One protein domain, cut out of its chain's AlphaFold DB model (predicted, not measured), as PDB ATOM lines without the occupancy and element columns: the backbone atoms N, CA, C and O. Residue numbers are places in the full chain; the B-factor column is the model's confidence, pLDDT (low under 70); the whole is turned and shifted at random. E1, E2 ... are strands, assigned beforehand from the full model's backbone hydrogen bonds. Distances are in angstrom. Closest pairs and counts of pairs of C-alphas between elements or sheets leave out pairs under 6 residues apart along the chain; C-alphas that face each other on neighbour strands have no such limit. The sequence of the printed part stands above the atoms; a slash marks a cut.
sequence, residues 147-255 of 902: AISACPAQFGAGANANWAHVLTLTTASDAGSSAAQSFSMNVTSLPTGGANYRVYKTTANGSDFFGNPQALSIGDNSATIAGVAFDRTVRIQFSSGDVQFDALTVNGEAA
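Overview. This is residues 147 to 255 of the 902 residues of an uncharacterized protein of Crocinitomicaceae bacterium TMED114 (UniProt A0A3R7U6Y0). What is the main shape? Two sheets stand face to face as a sandwich: a curled sheet of five strands, E1 E2 E7 E4 E5 in that order, faces a smaller sheet of three, E6 E3 E8, and the edge strands E1 and E5 are apart from the smaller sheet. How is it built and how large is it? The printed part has 109 residues with no named helix and eight named strands, E1 to E8 along the chain; both sheets are antiparallel, and the class is all strand, though under half of the residues are in named elements. It is compact, with a radius of gyration of the C-alphas of 13.4 A, and spans 40 by 27 by 22 A.

Along the chain. Where does the first strand begin? E1, residues 155 to 160, starts with C-alpha 155 at (77.801, 168.904, 230.216). What follows it? E2 is residues 163 to 170, 18.1 A long; E3, residues 181 to 189, is the longest strand by residues, at 25.0 A; E4 is residues 196 to 202, 20.3 A. E5 is residues 208 to 210, and E6 is residues 219 to 225, 20.4 A. Where do the strands end? E7 is residues 234 to 238, and E8, residues 244 to 250, runs 16.6 A to C-alpha 250 at (84.021, 169.817, 220.116).

Arrangement. How is the larger sheet joined? E1 and E2 form a hairpin, with N 156 and O 166 2.9 A apart; E2 and E7 have N 167 and O 236 at 2.8 A. E7 and E4 have N 200 and O 235 at 2.8 A, and the hairpin E4 and E5 has N 209 and O 201 at 2.8 A. From edge to edge its strands' lines turn by 95 degrees. And the smaller one? In E6 and E3, N 225 and O 181 are 2.7 A apart; in E3 and E8, N 249 and O 184 are 2.8 A apart. How do the sheets meet? The parts that face each other are 9.9 A centre to centre, and the strands of the one stand at 25 degrees to those of the other; the closest C-alphas of E2 and E8 are those of Leu 169 and Val 250, 6.5 A.

Size, cuts and confidence. How far does it reach? The two C-alphas farthest apart, those of Thr 192 and Ala 229, are 41.0 A apart. Is anything missing or long? The printed part has no cut, and no link is long. Is confidence low anywhere? The mean pLDDT of the printed part is 88.9, and no printed residue is under 70.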
ATOM      1  N   ALA A 147      76.609 179.522 231.868       87.25
ATOM      2  CA  ALA A 147      77.281 178.715 232.884       87.25
ATOM      3  C   ALA A 147      77.323 177.239 232.447       87.25
ATOM      4  O   ALA A 147      76.349 176.720 231.904       87.25
ATOM      5  N   ILE A 148      78.417 176.525 232.724       90.25
ATOM      6  CA  ILE A 148      78.517 175.073 232.492       90.25
ATOM      7  C   ILE A 148      77.345 174.316 233.141       90.25
ATOM      8  O   ILE A 148      76.816 173.375 232.546       90.25
ATOM      9  N   SER A 149      76.911 174.730 234.333       85.38
ATOM     10  CA  SER A 149      75.745 174.168 235.034       85.38
ATOM     11  C   SER A 149      74.417 174.419 234.311       85.38
ATOM     12  O   SER A 149      73.502 173.611 234.442       85.38
ATOM     13  N   ALA A 150      74.330 175.484 233.513       81.19
ATOM     14  CA  ALA A 150      73.162 175.859 232.720       81.19
ATOM     15  C   ALA A 150      73.176 175.271 231.293       81.19
ATOM     16  O   ALA A 150      72.298 175.581 230.495       81.19
ATOM     17  N   CYS A 151      74.143 174.404 230.957       82.19
ATOM     18  CA  CYS A 151      74.249 173.759 229.644       82.19
ATOM     19  C   CYS A 151      74.231 172.215 229.738       82.19
ATOM     20  O   CYS A 151      75.180 171.540 229.313       82.19
ATOM     21  N   PRO A 152      73.154 171.608 230.276       78.25
ATOM     22  CA  PRO A 152      73.075 170.159 230.490       78.25
ATOM     23  C   PRO A 152      73.131 169.345 229.187       78.25
ATOM     24  O   PRO A 152      73.519 168.178 229.211       78.25
ATOM     25  N   ALA A 153      72.801 169.956 228.043       78.12
ATOM     26  CA  ALA A 153      72.895 169.323 226.726       78.12
ATOM     27  C   ALA A 153      74.333 168.906 226.359       78.12
ATOM     28  O   ALA A 153      74.532 167.910 225.667       78.12
ATOM     29  N   GLN A 154      75.340 169.653 226.831       86.56
ATOM     30  CA  GLN A 154      76.755 169.388 226.542       86.56
ATOM     31  C   GLN A 154      77.514 168.851 227.763       86.56
ATOM     32  O   GLN A 154      78.460 168.069 227.616       86.56
ATOM     33  N   PHE A 155      77.108 169.245 228.976       90.75
ATOM     34  CA  PHE A 155      77.801 168.904 230.216       90.75
ATOM     35  C   PHE A 155      76.968 167.965 231.086       90.75
ATOM     36  O   PHE A 155      75.959 168.346 231.669       90.75
ATOM     37  N   GLY A 156      77.444 166.731 231.233       85.44
ATOM     38  CA  GLY A 156      76.879 165.766 232.170       85.44
ATOM     39  C   GLY A 156      77.457 165.906 233.579       85.44
ATOM     40  O   GLY A 156      78.489 166.552 233.794       85.44
ATOM     41  N   ALA A 157      76.828 165.222 234.537       85.88
ATOM     42  CA  ALA A 157      77.338 165.115 235.900       85.88
ATOM     43  C   ALA A 157      78.728 164.463 235.926       85.88
ATOM     44  O   ALA A 157      79.015 163.469 235.247       85.88
ATOM     45  N   GLY A 158      79.612 165.047 236.720       83.25
ATOM     46  CA  GLY A 158      80.968 164.581 236.894       83.25
ATOM     47  C   GLY A 158      81.127 163.541 237.994       83.25
ATOM     48  O   GLY A 158      80.180 163.099 238.634       83.25
ATOM     49  N   ALA A 159      82.362 163.081 238.181       75.31
ATOM     50  CA  ALA A 159      82.628 161.897 238.998       75.31
ATOM     51  C   ALA A 159      82.618 162.168 240.515       75.31
ATOM     52  O   ALA A 159      82.611 161.220 241.296       75.31
ATOM     53  N   ASN A 160      82.728 163.433 240.939       81.75
ATOM     54  CA  ASN A 160      82.723 163.877 242.341       81.75
ATOM     55  C   ASN A 160      82.661 165.413 242.424       81.75
ATOM     56  O   ASN A 160      82.832 166.087 241.415       81.75
ATOM     57  N   ALA A 161      82.509 165.956 243.636       78.38
ATOM     58  CA  ALA A 161      82.397 167.398 243.888       78.38
ATOM     59  C   ALA A 161      83.578 168.244 243.365       78.38
ATOM     60  O   ALA A 161      83.379 169.382 242.968       78.38
ATOM     61  N   ASN A 162      84.797 167.694 243.302       85.06
ATOM     62  CA  ASN A 162      85.971 168.425 242.795       85.06
ATOM     63  C   ASN A 162      86.053 168.446 241.255       85.06
ATOM     64  O   ASN A 162      86.893 169.142 240.688       85.06
ATOM     65  N   TRP A 163      85.236 167.629 240.586       89.94
ATOM     66  CA  TRP A 163      85.153 167.466 239.133       89.94
ATOM     67  C   TRP A 163      83.694 167.226 238.763       89.94
ATOM     68  O   TRP A 163      83.349 166.135 238.302       89.94
ATOM     69  N   ALA A 164      82.854 168.213 239.073       84.56
ATOM     70  CA  ALA A 164      81.402 168.087 239.118       84.56
ATOM     71  C   ALA A 164      80.727 168.090 237.738       84.56
ATOM     72  O   ALA A 164      79.591 167.636 237.637       84.56
ATOM     73  N   HIS A 165      81.423 168.517 236.678       92.56
ATOM     74  CA  HIS A 165      80.859 168.610 235.325       92.56
ATOM     75  C   HIS A 165      81.770 167.965 234.281       92.56
ATOM     76  O   HIS A 165      83.000 168.012 234.390       92.56
ATOM     77  N   VAL A 166      81.177 167.326 233.272       95.00
ATOM     78  CA  VAL A 166      81.889 166.526 232.269       95.00
ATOM     79  C   VAL A 166      81.376 166.805 230.863       95.00
ATOM     80  O   VAL A 166      80.226 166.520 230.553       95.00
ATOM     81  N   LEU A 167      82.278 167.236 229.985       94.44
ATOM     82  CA  LEU A 167      82.077 167.287 228.539       94.44
ATOM     83  C   LEU A 167      82.596 165.987 227.912       94.44
ATOM     84  O   LEU A 167      83.780 165.652 228.045       94.44
ATOM     85  N   THR A 168      81.734 165.237 227.230       94.00
ATOM     86  CA  THR A 168      82.141 164.000 226.542       94.00
ATOM     87  C   THR A 168      82.510 164.296 225.095       94.00
ATOM     88  O   THR A 168      81.670 164.739 224.328       94.00
ATOM     89  N   LEU A 169      83.766 164.027 224.711       93.69
ATOM     90  CA  LEU A 169      84.224 164.210 223.325       93.69
ATOM     91  C   LEU A 169      83.943 162.968 222.472       93.69
ATOM     92  O   LEU A 169      83.639 163.084 221.291       93.69
ATOM     93  N   THR A 170      84.086 161.778 223.066       93.75
ATOM     94  CA  THR A 170      83.747 160.487 222.447       93.75
ATOM     95  C   THR A 170      83.713 159.374 223.501       93.75
ATOM     96  O   THR A 170      84.375 159.463 224.543       93.75
ATOM     97  N   THR A 171      82.978 158.303 223.229       92.69
ATOM     98  CA  THR A 171      82.927 157.055 223.993       92.69
ATOM     99  C   THR A 171      83.595 155.910 223.230       92.69
ATOM    100  O   THR A 171      83.727 155.947 222.010       92.69
ATOM    101  N   ALA A 172      84.000 154.849 223.935       88.88
ATOM    102  CA  ALA A 172      84.627 153.684 223.303       88.88
ATOM    103  C   ALA A 172      83.732 152.968 222.265       88.88
ATOM    104  O   ALA A 172      84.254 152.226 221.439       88.88
ATOM    105  N   SER A 173      82.413 153.182 222.292       86.88
ATOM    106  CA  SER A 173      81.474 152.639 221.302       86.88
ATOM    107  C   SER A 173      81.346 153.482 220.031       86.88
ATOM    108  O   SER A 173      80.804 152.987 219.043       86.88
ATOM    109  N   ASP A 174      81.829 154.727 220.028       87.88
ATOM    110  CA  ASP A 174      81.633 155.632 218.896       87.88
ATOM    111  C   ASP A 174      82.587 155.310 217.740       87.88
ATOM    112  O   ASP A 174      83.777 155.016 217.921       87.88
ATOM    113  N   ALA A 175      82.083 155.445 216.512       81.88
ATOM    114  CA  ALA A 175      82.901 155.337 215.314       81.88
ATOM    115  C   ALA A 175      83.942 156.472 215.279       81.88
ATOM    116  O   ALA A 175      83.596 157.645 215.191       81.88
ATOM    117  N   GLY A 176      85.231 156.120 215.321       84.81
ATOM    118  CA  GLY A 176      86.326 157.099 215.330       84.81
ATOM    119  C   GLY A 176      86.833 157.488 216.722       84.81
ATOM    120  O   GLY A 176      87.670 158.384 216.819       84.81
ATOM    121  N   SER A 177      86.421 156.791 217.784       91.06
ATOM    122  CA  SER A 177      86.877 157.043 219.164       91.06
ATOM    123  C   SER A 177      88.405 156.917 219.364       91.06
ATOM    124  O   SER A 177      89.015 157.553 220.233       91.06
ATOM    125  N   SER A 178      89.069 156.150 218.495       90.62
ATOM    126  CA  SER A 178      90.528 156.028 218.411       90.62
ATOM    127  C   SER A 178      91.229 157.225 217.739       90.62
ATOM    128  O   SER A 178      92.439 157.399 217.908       90.62
ATOM    129  N   ALA A 179      90.508 158.100 217.030       93.00
ATOM    130  CA  ALA A 179      91.064 159.293 216.387       93.00
ATOM    131  C   ALA A 179      91.489 160.377 217.401       93.00
ATOM    132  O   ALA A 179      91.257 160.271 218.613       93.00
ATOM    133  N   ALA A 180      92.173 161.416 216.908       94.50
ATOM    134  CA  ALA A 180      92.485 162.586 217.722       94.50
ATOM    135  C   ALA A 180      91.194 163.335 218.080       94.50
ATOM    136  O   ALA A 180      90.332 163.487 217.224       94.50
ATOM    137  N   GLN A 181      91.088 163.783 219.330       96.44
ATOM    138  CA  GLN A 181      89.920 164.490 219.861       96.44
ATOM    139  C   GLN A 181      90.338 165.884 220.328       96.44
ATOM    140  O   GLN A 181      91.476 166.058 220.771       96.44
ATOM    141  N   SER A 182      89.449 166.867 220.277       92.75
ATOM    142  CA  SER A 182      89.747 168.229 220.726       92.75
ATOM    143  C   SER A 182      88.529 168.934 221.303       92.75
ATOM    144  O   SER A 182      87.408 168.670 220.881       92.75
ATOM    145  N   PHE A 183      88.762 169.883 222.207       93.50
ATOM    146  CA  PHE A 183      87.761 170.877 222.592       93.50
ATOM    147  C   PHE A 183      88.379 172.278 222.585       93.50
ATOM    148  O   PHE A 183      89.586 172.415 222.814       93.50
ATOM    149  N   SER A 184      87.550 173.286 222.334       89.81
ATOM    150  CA  SER A 184      87.862 174.704 222.504       89.81
ATOM    151  C   SER A 184      86.665 175.398 223.140       89.81
ATOM    152  O   SER A 184      85.538 175.124 222.738       89.81
ATOM    153  N   MET A 185      86.895 176.268 224.114       90.06
ATOM    154  CA  MET A 185      85.870 177.012 224.842       90.06
ATOM    155  C   MET A 185      86.350 178.446 225.064       90.06
ATOM    156  O   MET A 185      87.466 178.623 225.551       90.06
ATOM    157  N   ASN A 186      85.519 179.439 224.758       85.50
ATOM    158  CA  ASN A 186      85.775 180.831 225.115       85.50
ATOM    159  C   ASN A 186      85.083 181.153 226.444       85.50
ATOM    160  O   ASN A 186      83.860 181.188 226.516       85.50
ATOM    161  N   VAL A 187      85.867 181.316 227.509       88.25
ATOM    162  CA  VAL A 187      85.366 181.551 228.869       88.25
ATOM    163  C   VAL A 187      85.164 183.046 229.087       88.25
ATOM    164  O   VAL A 187      86.116 183.816 228.970       88.25
ATOM    165  N   THR A 188      83.956 183.448 229.469       79.75
ATOM    166  CA  THR A 188      83.594 184.849 229.725       79.75
ATOM    167  C   THR A 188      83.620 185.203 231.212       79.75
ATOM    168  O   THR A 188      83.911 186.346 231.554       79.75
ATOM    169  N   SER A 189      83.416 184.229 232.111       83.88
ATOM    170  CA  SER A 189      83.510 184.430 233.566       83.88
ATOM    171  C   SER A 189      83.992 183.181 234.316       83.88
ATOM    172  O   SER A 189      83.794 182.044 233.878       83.88
ATOM    173  N   LEU A 190      84.641 183.397 235.464       83.31
ATOM    174  CA  LEU A 190      85.143 182.361 236.369       83.31
ATOM    175  C   LEU A 190      84.623 182.600 237.795       83.31
ATOM    176  O   LEU A 190      84.530 183.752 238.216       83.31
ATOM    177  N   PRO A 191      84.371 181.534 238.577       86.25
ATOM    178  CA  PRO A 191      84.005 181.671 239.983       86.25
ATOM    179  C   PRO A 191      85.142 182.279 240.815       86.25
ATOM    180  O   PRO A 191      86.327 182.141 240.485       86.25
ATOM    181  N   THR A 192      84.790 182.885 241.951       77.94
ATOM    182  CA  THR A 192      85.750 183.371 242.953       77.94
ATOM    183  C   THR A 192      86.682 182.233 243.390       77.94
ATOM    184  O   THR A 192      86.233 181.209 243.896       77.94
ATOM    185  N   GLY A 193      87.993 182.394 243.174       79.00
ATOM    186  CA  GLY A 193      89.004 181.346 243.405       79.00
ATOM    187  C   GLY A 193      89.437 180.568 242.152       79.00
ATOM    188  O   GLY A 193      90.374 179.771 242.225       79.00
ATOM    189  N   GLY A 194      88.826 180.845 240.995       88.50
ATOM    190  CA  GLY A 194      89.153 180.245 239.704       88.50
ATOM    191  C   GLY A 194      88.605 178.827 239.523       88.50
ATOM    192  O   GLY A 194      88.061 178.208 240.434       88.50
ATOM    193  N   ALA A 195      88.764 178.282 238.317       93.06
ATOM    194  CA  ALA A 195      88.350 176.921 237.988       93.06
ATOM    195  C   ALA A 195      89.423 176.200 237.166       93.06
ATOM    196  O   ALA A 195      90.298 176.818 236.562       93.06
ATOM    197  N   ASN A 196      89.367 174.870 237.151       95.12
ATOM    198  CA  ASN A 196      90.292 174.020 236.415       95.12
ATOM    199  C   ASN A 196      89.528 173.049 235.512       95.12
ATOM    200  O   ASN A 196      88.435 172.593 235.855       95.12
ATOM    201  N   TYR A 197      90.157 172.650 234.409       95.56
ATOM    202  CA  TYR A 197      89.747 171.498 233.614       95.56
ATOM    203  C   TYR A 197      90.817 170.398 233.643       95.56
ATOM    204  O   TYR A 197      91.996 170.648 233.904       95.56
ATOM    205  N   ARG A 198      90.432 169.147 233.373       95.06
ATOM    206  CA  ARG A 198      91.385 168.055 233.121       95.06
ATOM    207  C   ARG A 198      90.873 167.077 232.081       95.06
ATOM    208  O   ARG A 198      89.675 166.832 231.961       95.06
ATOM    209  N   VAL A 199      91.805 166.439 231.382       95.50
ATOM    210  CA  VAL A 199      91.496 165.384 230.411       95.50
ATOM    211  C   VAL A 199      91.309 164.047 231.126       95.50
ATOM    212  O   VAL A 199      92.208 163.584 231.828       95.50
ATOM    213  N   TYR A 200      90.184 163.384 230.876       94.75
ATOM    214  CA  TYR A 200      89.968 161.972 231.175       94.75
ATOM    215  C   TYR A 200      90.029 161.150 229.886       94.75
ATOM    216  O   TYR A 200      89.486 161.546 228.853       94.75
ATOM    217  N   LYS A 201      90.666 159.980 229.938       94.62
ATOM    218  CA  LYS A 201      90.621 158.999 228.848       94.62
ATOM    219  C   LYS A 201      90.788 157.575 229.357       94.62
ATOM    220  O   LYS A 201      91.415 157.356 230.388       94.62
ATOM    221  N   THR A 202      90.327 156.604 228.579       94.44
ATOM    222  CA  THR A 202      90.649 155.186 228.811       94.44
ATOM    223  C   THR A 202      91.937 154.788 228.084       94.44
ATOM    224  O   THR A 202      92.303 155.339 227.040       94.44
ATOM    225  N   THR A 203      92.682 153.862 228.679       91.00
ATOM    226  CA  THR A 203      93.950 153.331 228.155       91.00
ATOM    227  C   THR A 203      93.750 151.961 227.498       91.00
ATOM    228  O   THR A 203      92.678 151.373 227.591       91.00
ATOM    229  N   ALA A 204      94.776 151.431 226.819       88.62
ATOM    230  CA  ALA A 204      94.657 150.216 225.997       88.62
ATOM    231  C   ALA A 204      94.221 148.958 226.773       88.62
ATOM    232  O   ALA A 204      93.714 148.011 226.186       88.62
ATOM    233  N   ASN A 205      94.448 148.930 228.087       86.19
ATOM    234  CA  ASN A 205      94.037 147.849 228.985       86.19
ATOM    235  C   ASN A 205      92.681 148.127 229.668       86.19
ATOM    236  O   ASN A 205      92.350 147.454 230.639       86.19
ATOM    237  N   GLY A 206      91.935 149.138 229.209       82.25
ATOM    238  CA  GLY A 206      90.650 149.550 229.774       82.25
ATOM    239  C   GLY A 206      90.747 150.323 231.092       82.25
ATOM    240  O   GLY A 206      89.720 150.567 231.709       82.25
ATOM    241  N   SER A 207      91.950 150.700 231.549       88.25
ATOM    242  CA  SER A 207      92.106 151.491 232.779       88.25
ATOM    243  C   SER A 207      91.861 152.979 232.538       88.25
ATOM    244  O   SER A 207      92.222 153.511 231.480       88.25
ATOM    245  N   ASP A 208      91.327 153.650 233.553       92.62
ATOM    246  CA  ASP A 208      91.122 155.096 233.571       92.62
ATOM    247  C   ASP A 208      92.444 155.862 233.675       92.62
ATOM    248  O   ASP A 208      93.347 155.504 234.433       92.62
ATOM    249  N   PHE A 209      92.546 156.960 232.931       93.75
ATOM    250  CA  PHE A 209      93.631 157.925 233.027       93.75
ATOM    251  C   PHE A 209      93.060 159.325 233.232       93.75
ATOM    252  O   PHE A 209      92.236 159.790 232.443       93.75
ATOM    253  N   PHE A 210      93.581 160.024 234.239       93.50
ATOM    254  CA  PHE A 210      93.281 161.424 234.521       93.50
ATOM    255  C   PHE A 210      94.547 162.255 234.314       93.50
ATOM    256  O   PHE A 210      95.592 161.965 234.896       93.50
ATOM    257  N   GLY A 211      94.459 163.271 233.460       91.44
ATOM    258  CA  GLY A 211      95.516 164.259 233.284       91.44
ATOM    259  C   GLY A 211      95.656 165.173 234.501       91.44
ATOM    260  O   GLY A 211      94.776 165.231 235.364       91.44
ATOM    261  N   ASN A 212      96.764 165.911 234.542       92.25
ATOM    262  CA  ASN A 212      96.953 166.956 235.544       92.25
ATOM    263  C   ASN A 212      95.905 168.070 235.348       92.25
ATOM    264  O   ASN A 212      95.595 168.384 234.195       92.25
ATOM    265  N   PRO A 213      95.387 168.672 236.434       94.19
ATOM    266  CA  PRO A 213      94.513 169.839 236.350       94.19
ATOM    267  C   PRO A 213      95.202 171.000 235.627       94.19
ATOM    268  O   PRO A 213      96.388 171.254 235.848       94.19
ATOM    269  N   GLN A 214      94.456 171.696 234.779       94.50
ATOM    270  CA  GLN A 214      94.879 172.912 234.098       94.50
ATOM    271  C   GLN A 214      93.916 174.033 234.477       94.50
ATOM    272  O   GLN A 214      92.705 173.855 234.364       94.50
ATOM    273  N   ALA A 215      94.451 175.163 234.935       92.19
ATOM    274  CA  ALA A 215      93.641 176.328 235.262       92.19
ATOM    275  C   ALA A 215      92.980 176.884 233.996       92.19
ATOM    276  O   ALA A 215      93.619 176.955 232.944       92.19
ATOM    277  N   LEU A 216      91.710 177.258 234.118       90.31
ATOM    278  CA  LEU A 216      90.990 178.014 233.102       90.31
ATOM    279  C   LEU A 216      91.353 179.494 233.225       90.31
ATOM    280  O   LEU A 216      91.506 180.012 234.332       90.31
ATOM    281  N   SER A 217      91.473 180.174 232.091       84.00
ATOM    282  CA  SER A 217      91.596 181.634 232.011       84.00
ATOM    283  C   SER A 217      90.397 182.227 231.281       84.00
ATOM    284  O   SER A 217      89.801 181.541 230.461       84.00
ATOM    285  N   ILE A 218      90.074 183.496 231.528       79.25
ATOM    286  CA  ILE A 218      89.144 184.242 230.665       79.25
ATOM    287  C   ILE A 218      89.693 184.251 229.227       79.25
ATOM    288  O   ILE A 218      90.907 184.382 229.030       79.25
ATOM    289  N   GLY A 219      88.815 184.087 228.239       75.69
ATOM    290  CA  GLY A 219      89.159 183.906 226.831       75.69
ATOM    291  C   GLY A 219      89.247 182.434 226.399       75.69
ATOM    292  O   GLY A 219      88.712 181.525 227.039       75.69
ATOM    293  N   ASP A 220      89.959 182.184 225.300       84.00
ATOM    294  CA  ASP A 220      90.069 180.856 224.690       84.00
ATOM    295  C   ASP A 220      90.850 179.843 225.547       84.00
ATOM    296  O   ASP A 220      92.027 180.016 225.871       84.00
ATOM    297  N   ASN A 221      90.221 178.699 225.805       91.06
ATOM    298  CA  ASN A 221      90.803 177.518 226.432       91.06
ATOM    299  C   ASN A 221      90.628 176.324 225.495       91.06
ATOM    300  O   ASN A 221      89.532 176.073 225.004       91.06
ATOM    301  N   SER A 222      91.681 175.543 225.254       92.25
ATOM    302  CA  SER A 222      91.585 174.380 224.365       92.25
ATOM    303  C   SER A 222      92.494 173.232 224.780       92.25
ATOM    304  O   SER A 222      93.559 173.429 225.366       92.25
ATOM    305  N   ALA A 223      92.094 172.010 224.421       90.56
ATOM    306  CA  ALA A 223      92.949 170.834 224.518       90.56
ATOM    307  C   ALA A 223      92.809 169.938 223.289       90.56
ATOM    308  O   ALA A 223      91.721 169.745 222.751       90.56
ATOM    309  N   THR A 224      93.927 169.335 222.878       93.12
ATOM    310  CA  THR A 224      93.979 168.322 221.817       93.12
ATOM    311  C   THR A 224      94.565 167.022 222.360       93.12
ATOM    312  O   THR A 224      95.671 166.986 222.900       93.12
ATOM    313  N   ILE A 225      93.830 165.929 222.186       94.94
ATOM    314  CA  ILE A 225      94.180 164.587 222.630       94.94
ATOM    315  C   ILE A 225      94.555 163.761 221.399       94.94
ATOM    316  O   ILE A 225      93.701 163.394 220.597       94.94
ATOM    317  N   ALA A 226      95.839 163.425 221.262       92.88
ATOM    318  CA  ALA A 226      96.349 162.658 220.124       92.88
ATOM    319  C   ALA A 226      95.653 161.292 219.961       92.88
ATOM    320  O   ALA A 226      95.347 160.621 220.956       92.88
ATOM    321  N   GLY A 227      95.438 160.875 218.710       92.25
ATOM    322  CA  GLY A 227      94.855 159.578 218.350       92.25
ATOM    323  C   GLY A 227      95.697 158.375 218.794       92.25
ATOM    324  O   GLY A 227      96.897 158.494 219.050       92.25
ATOM    325  N   VAL A 228      95.059 157.212 218.898       93.94
ATOM    326  CA  VAL A 228      95.653 155.924 219.299       93.94
ATOM    327  C   VAL A 228      95.149 154.788 218.399       93.94
ATOM    328  O   VAL A 228      94.345 155.006 217.503       93.94
ATOM    329  N   ALA A 229      95.635 153.563 218.617       93.25
ATOM    330  CA  ALA A 229      95.290 152.385 217.813       93.25
ATOM    331  C   ALA A 229      94.162 151.509 218.404       93.25
ATOM    332  O   ALA A 229      93.978 150.382 217.957       93.25
ATOM    333  N   PHE A 230      93.462 151.980 219.437       91.88
ATOM    334  CA  PHE A 230      92.390 151.252 220.123       91.88
ATOM    335  C   PHE A 230      91.238 152.205 220.450       91.88
ATOM    336  O   PHE A 230      91.469 153.398 220.657       91.88
ATOM    337  N   ASP A 231      90.020 151.677 220.504       93.75
ATOM    338  CA  ASP A 231      88.828 152.457 220.832       93.75
ATOM    339  C   ASP A 231      88.832 152.856 222.308       93.75
ATOM    340  O   ASP A 231      89.247 152.087 223.181       93.75
ATOM    341  N   ARG A 232      88.428 154.093 222.591       94.25
ATOM    342  CA  ARG A 232      88.564 154.687 223.924       94.25
ATOM    343  C   ARG A 232      87.520 155.765 224.167       94.25
ATOM    344  O   ARG A 232      87.166 156.517 223.275       94.25
ATOM    345  N   THR A 233      87.121 155.922 225.417       94.38
ATOM    346  CA  THR A 233      86.403 157.117 225.879       94.38
ATOM    347  C   THR A 233      87.383 158.267 226.117       94.38
ATOM    348  O   THR A 233      88.445 158.041 226.707       94.38
ATOM    349  N   VAL A 234      87.023 159.489 225.704       95.94
ATOM    350  CA  VAL A 234      87.736 160.744 226.007       95.94
ATOM    351  C   VAL A 234      86.735 161.792 226.498       95.94
ATOM    352  O   VAL A 234      85.711 162.036 225.862       95.94
ATOM    353  N   ARG A 235      87.038 162.421 227.636       95.50
ATOM    354  CA  ARG A 235      86.204 163.442 228.285       95.50
ATOM    355  C   ARG A 235      87.060 164.588 228.811       95.50
ATOM    356  O   ARG A 235      88.237 164.393 229.115       95.50
ATOM    357  N   ILE A 236      86.448 165.748 228.993       95.75
ATOM    358  CA  ILE A 236      87.006 166.868 229.750       95.75
ATOM    359  C   ILE A 236      86.173 167.024 231.014       95.75
ATOM    360  O   ILE A 236      84.950 167.070 230.943       95.75
ATOM    361  N   GLN A 237      86.825 167.052 232.171       95.38
ATOM    362  CA  GLN A 237      86.157 167.303 233.444       95.38
ATOM    363  C   GLN A 237      86.457 168.726 233.896       95.38
ATOM    364  O   GLN A 237      87.597 169.164 233.753       95.38
ATOM    365  N   PHE A 238      85.467 169.394 234.476       95.69
ATOM    366  CA  PHE A 238      85.536 170.762 234.979       95.69
ATOM    367  C   PHE A 238      85.291 170.777 236.487       95.69
ATOM    368  O   PHE A 238      84.495 169.984 237.001       95.69
ATOM    369  N   SER A 239      86.003 171.648 237.201       93.75
ATOM    370  CA  SER A 239      85.935 171.727 238.664       93.75
ATOM    371  C   SER A 239      84.766 172.557 239.200       93.75
ATOM    372  O   SER A 239      84.470 172.445 240.382       93.75
ATOM    373  N   SER A 240      84.122 173.386 238.373       91.56
ATOM    374  CA  SER A 240      82.961 174.206 238.751       91.56
ATOM    375  C   SER A 240      81.979 174.320 237.582       91.56
ATOM    376  O   SER A 240      82.400 174.326 236.423       91.56
ATOM    377  N   GLY A 241      80.687 174.379 237.906       89.25
ATOM    378  CA  GLY A 241      79.600 174.654 236.967       89.25
ATOM    379  C   GLY A 241      79.395 176.142 236.695       89.25
ATOM    380  O   GLY A 241      78.775 176.484 235.696       89.25
ATOM    381  N   ASP A 242      79.968 177.016 237.521       89.19
ATOM    382  CA  ASP A 242      79.787 178.473 237.443       89.19
ATOM    383  C   ASP A 242      80.720 179.131 236.417       89.19
ATOM    384  O   ASP A 242      80.699 180.344 236.230       89.19
ATOM    385  N   VAL A 243      81.568 178.341 235.751       89.31
ATOM    386  CA  VAL A 243      82.357 178.813 234.608       89.31
ATOM    387  C   VAL A 243      81.388 179.179 233.491       89.31
ATOM    388  O   VAL A 243      80.670 178.307 233.001       89.31
ATOM    389  N   GLN A 244      81.388 180.443 233.080       88.81
ATOM    390  CA  GLN A 244      80.559 180.922 231.979       88.81
ATOM    391  C   GLN A 244      81.354 180.956 230.677       88.81
ATOM    392  O   GLN A 244      82.539 181.294 230.676       88.81
ATOM    393  N   PHE A 245      80.706 180.608 229.569       85.44
ATOM    394  CA  PHE A 245      81.298 180.635 228.234       85.44
ATOM    395  C   PHE A 245      80.276 181.089 227.189       85.44
ATOM    396  O   PHE A 245      79.082 180.860 227.342       85.44
ATOM    397  N   ASP A 246      80.741 181.704 226.110       78.62
ATOM    398  CA  ASP A 246      79.904 182.164 224.988       78.62
ATOM    399  C   ASP A 246      80.162 181.368 223.693       78.62
ATOM    400  O   ASP A 246      79.390 181.439 222.737       78.62
ATOM    401  N   ALA A 247      81.228 180.560 223.660       83.81
ATOM    402  CA  ALA A 247      81.562 179.702 222.532       83.81
ATOM    403  C   ALA A 247      82.133 178.362 223.004       83.81
ATOM    404  O   ALA A 247      83.066 178.314 223.807       83.81
ATOM    405  N   LEU A 248      81.622 177.259 222.455       89.38
ATOM    406  CA  LEU A 248      82.144 175.910 222.675       89.38
ATOM    407  C   LEU A 248      82.246 175.165 221.342       89.38
ATOM    408  O   LEU A 248      81.362 175.221 220.492       89.38
ATOM    409  N   THR A 249      83.352 174.458 221.140       88.94
ATOM    410  CA  THR A 249      83.622 173.642 219.954       88.94
ATOM    411  C   THR A 249      84.179 172.290 220.383       88.94
ATOM    412  O   THR A 249      85.165 172.223 221.120       88.94
ATOM    413  N   VAL A 250      83.595 171.203 219.883       91.38
ATOM    414  CA  VAL A 250      84.021 169.817 220.116       91.38
ATOM    415  C   VAL A 250      84.420 169.200 218.783       91.38
ATOM    416  O   VAL A 250      83.657 169.197 217.827       91.38
ATOM    417  N   ASN A 251      85.649 168.687 218.694       89.06
ATOM    418  CA  ASN A 251      86.201 168.055 217.490       89.06
ATOM    419  C   ASN A 251      86.108 168.907 216.205       89.06
ATOM    420  O   ASN A 251      86.108 168.366 215.102       89.06
ATOM    421  N   GLY A 252      86.093 170.237 216.349       80.50
ATOM    422  CA  GLY A 252      86.000 171.188 215.236       80.50
ATOM    423  C   GLY A 252      84.576 171.613 214.871       80.50
ATOM    424  O   GLY A 252      84.432 172.476 214.012       80.50
ATOM    425  N   GLU A 253      83.560 171.068 215.541       83.12
ATOM    426  CA  GLU A 253      82.150 171.420 215.359       83.12
ATOM    427  C   GLU A 253      81.647 172.253 216.544       83.12
ATOM    428  O   GLU A 253      81.999 171.978 217.695       83.12
ATOM    429  N   ALA A 254      80.842 173.284 216.275       78.25
ATOM    430  CA  ALA A 254      80.251 174.109 217.325       78.25
ATOM    431  C   ALA A 254      79.295 173.264 218.183       78.25
ATOM    432  O   ALA A 254      78.429 172.570 217.656       78.25
ATOM    433  N   ALA A 255      79.461 173.324 219.501       79.31
ATOM    434  CA  ALA A 255      78.627 172.621 220.465       79.31
ATOM    435  C   ALA A 255      77.769 173.656 221.196       79.31
ATOM    436  O   ALA A 255      78.230 174.312 222.128       79.31
TER     437      ALA A 255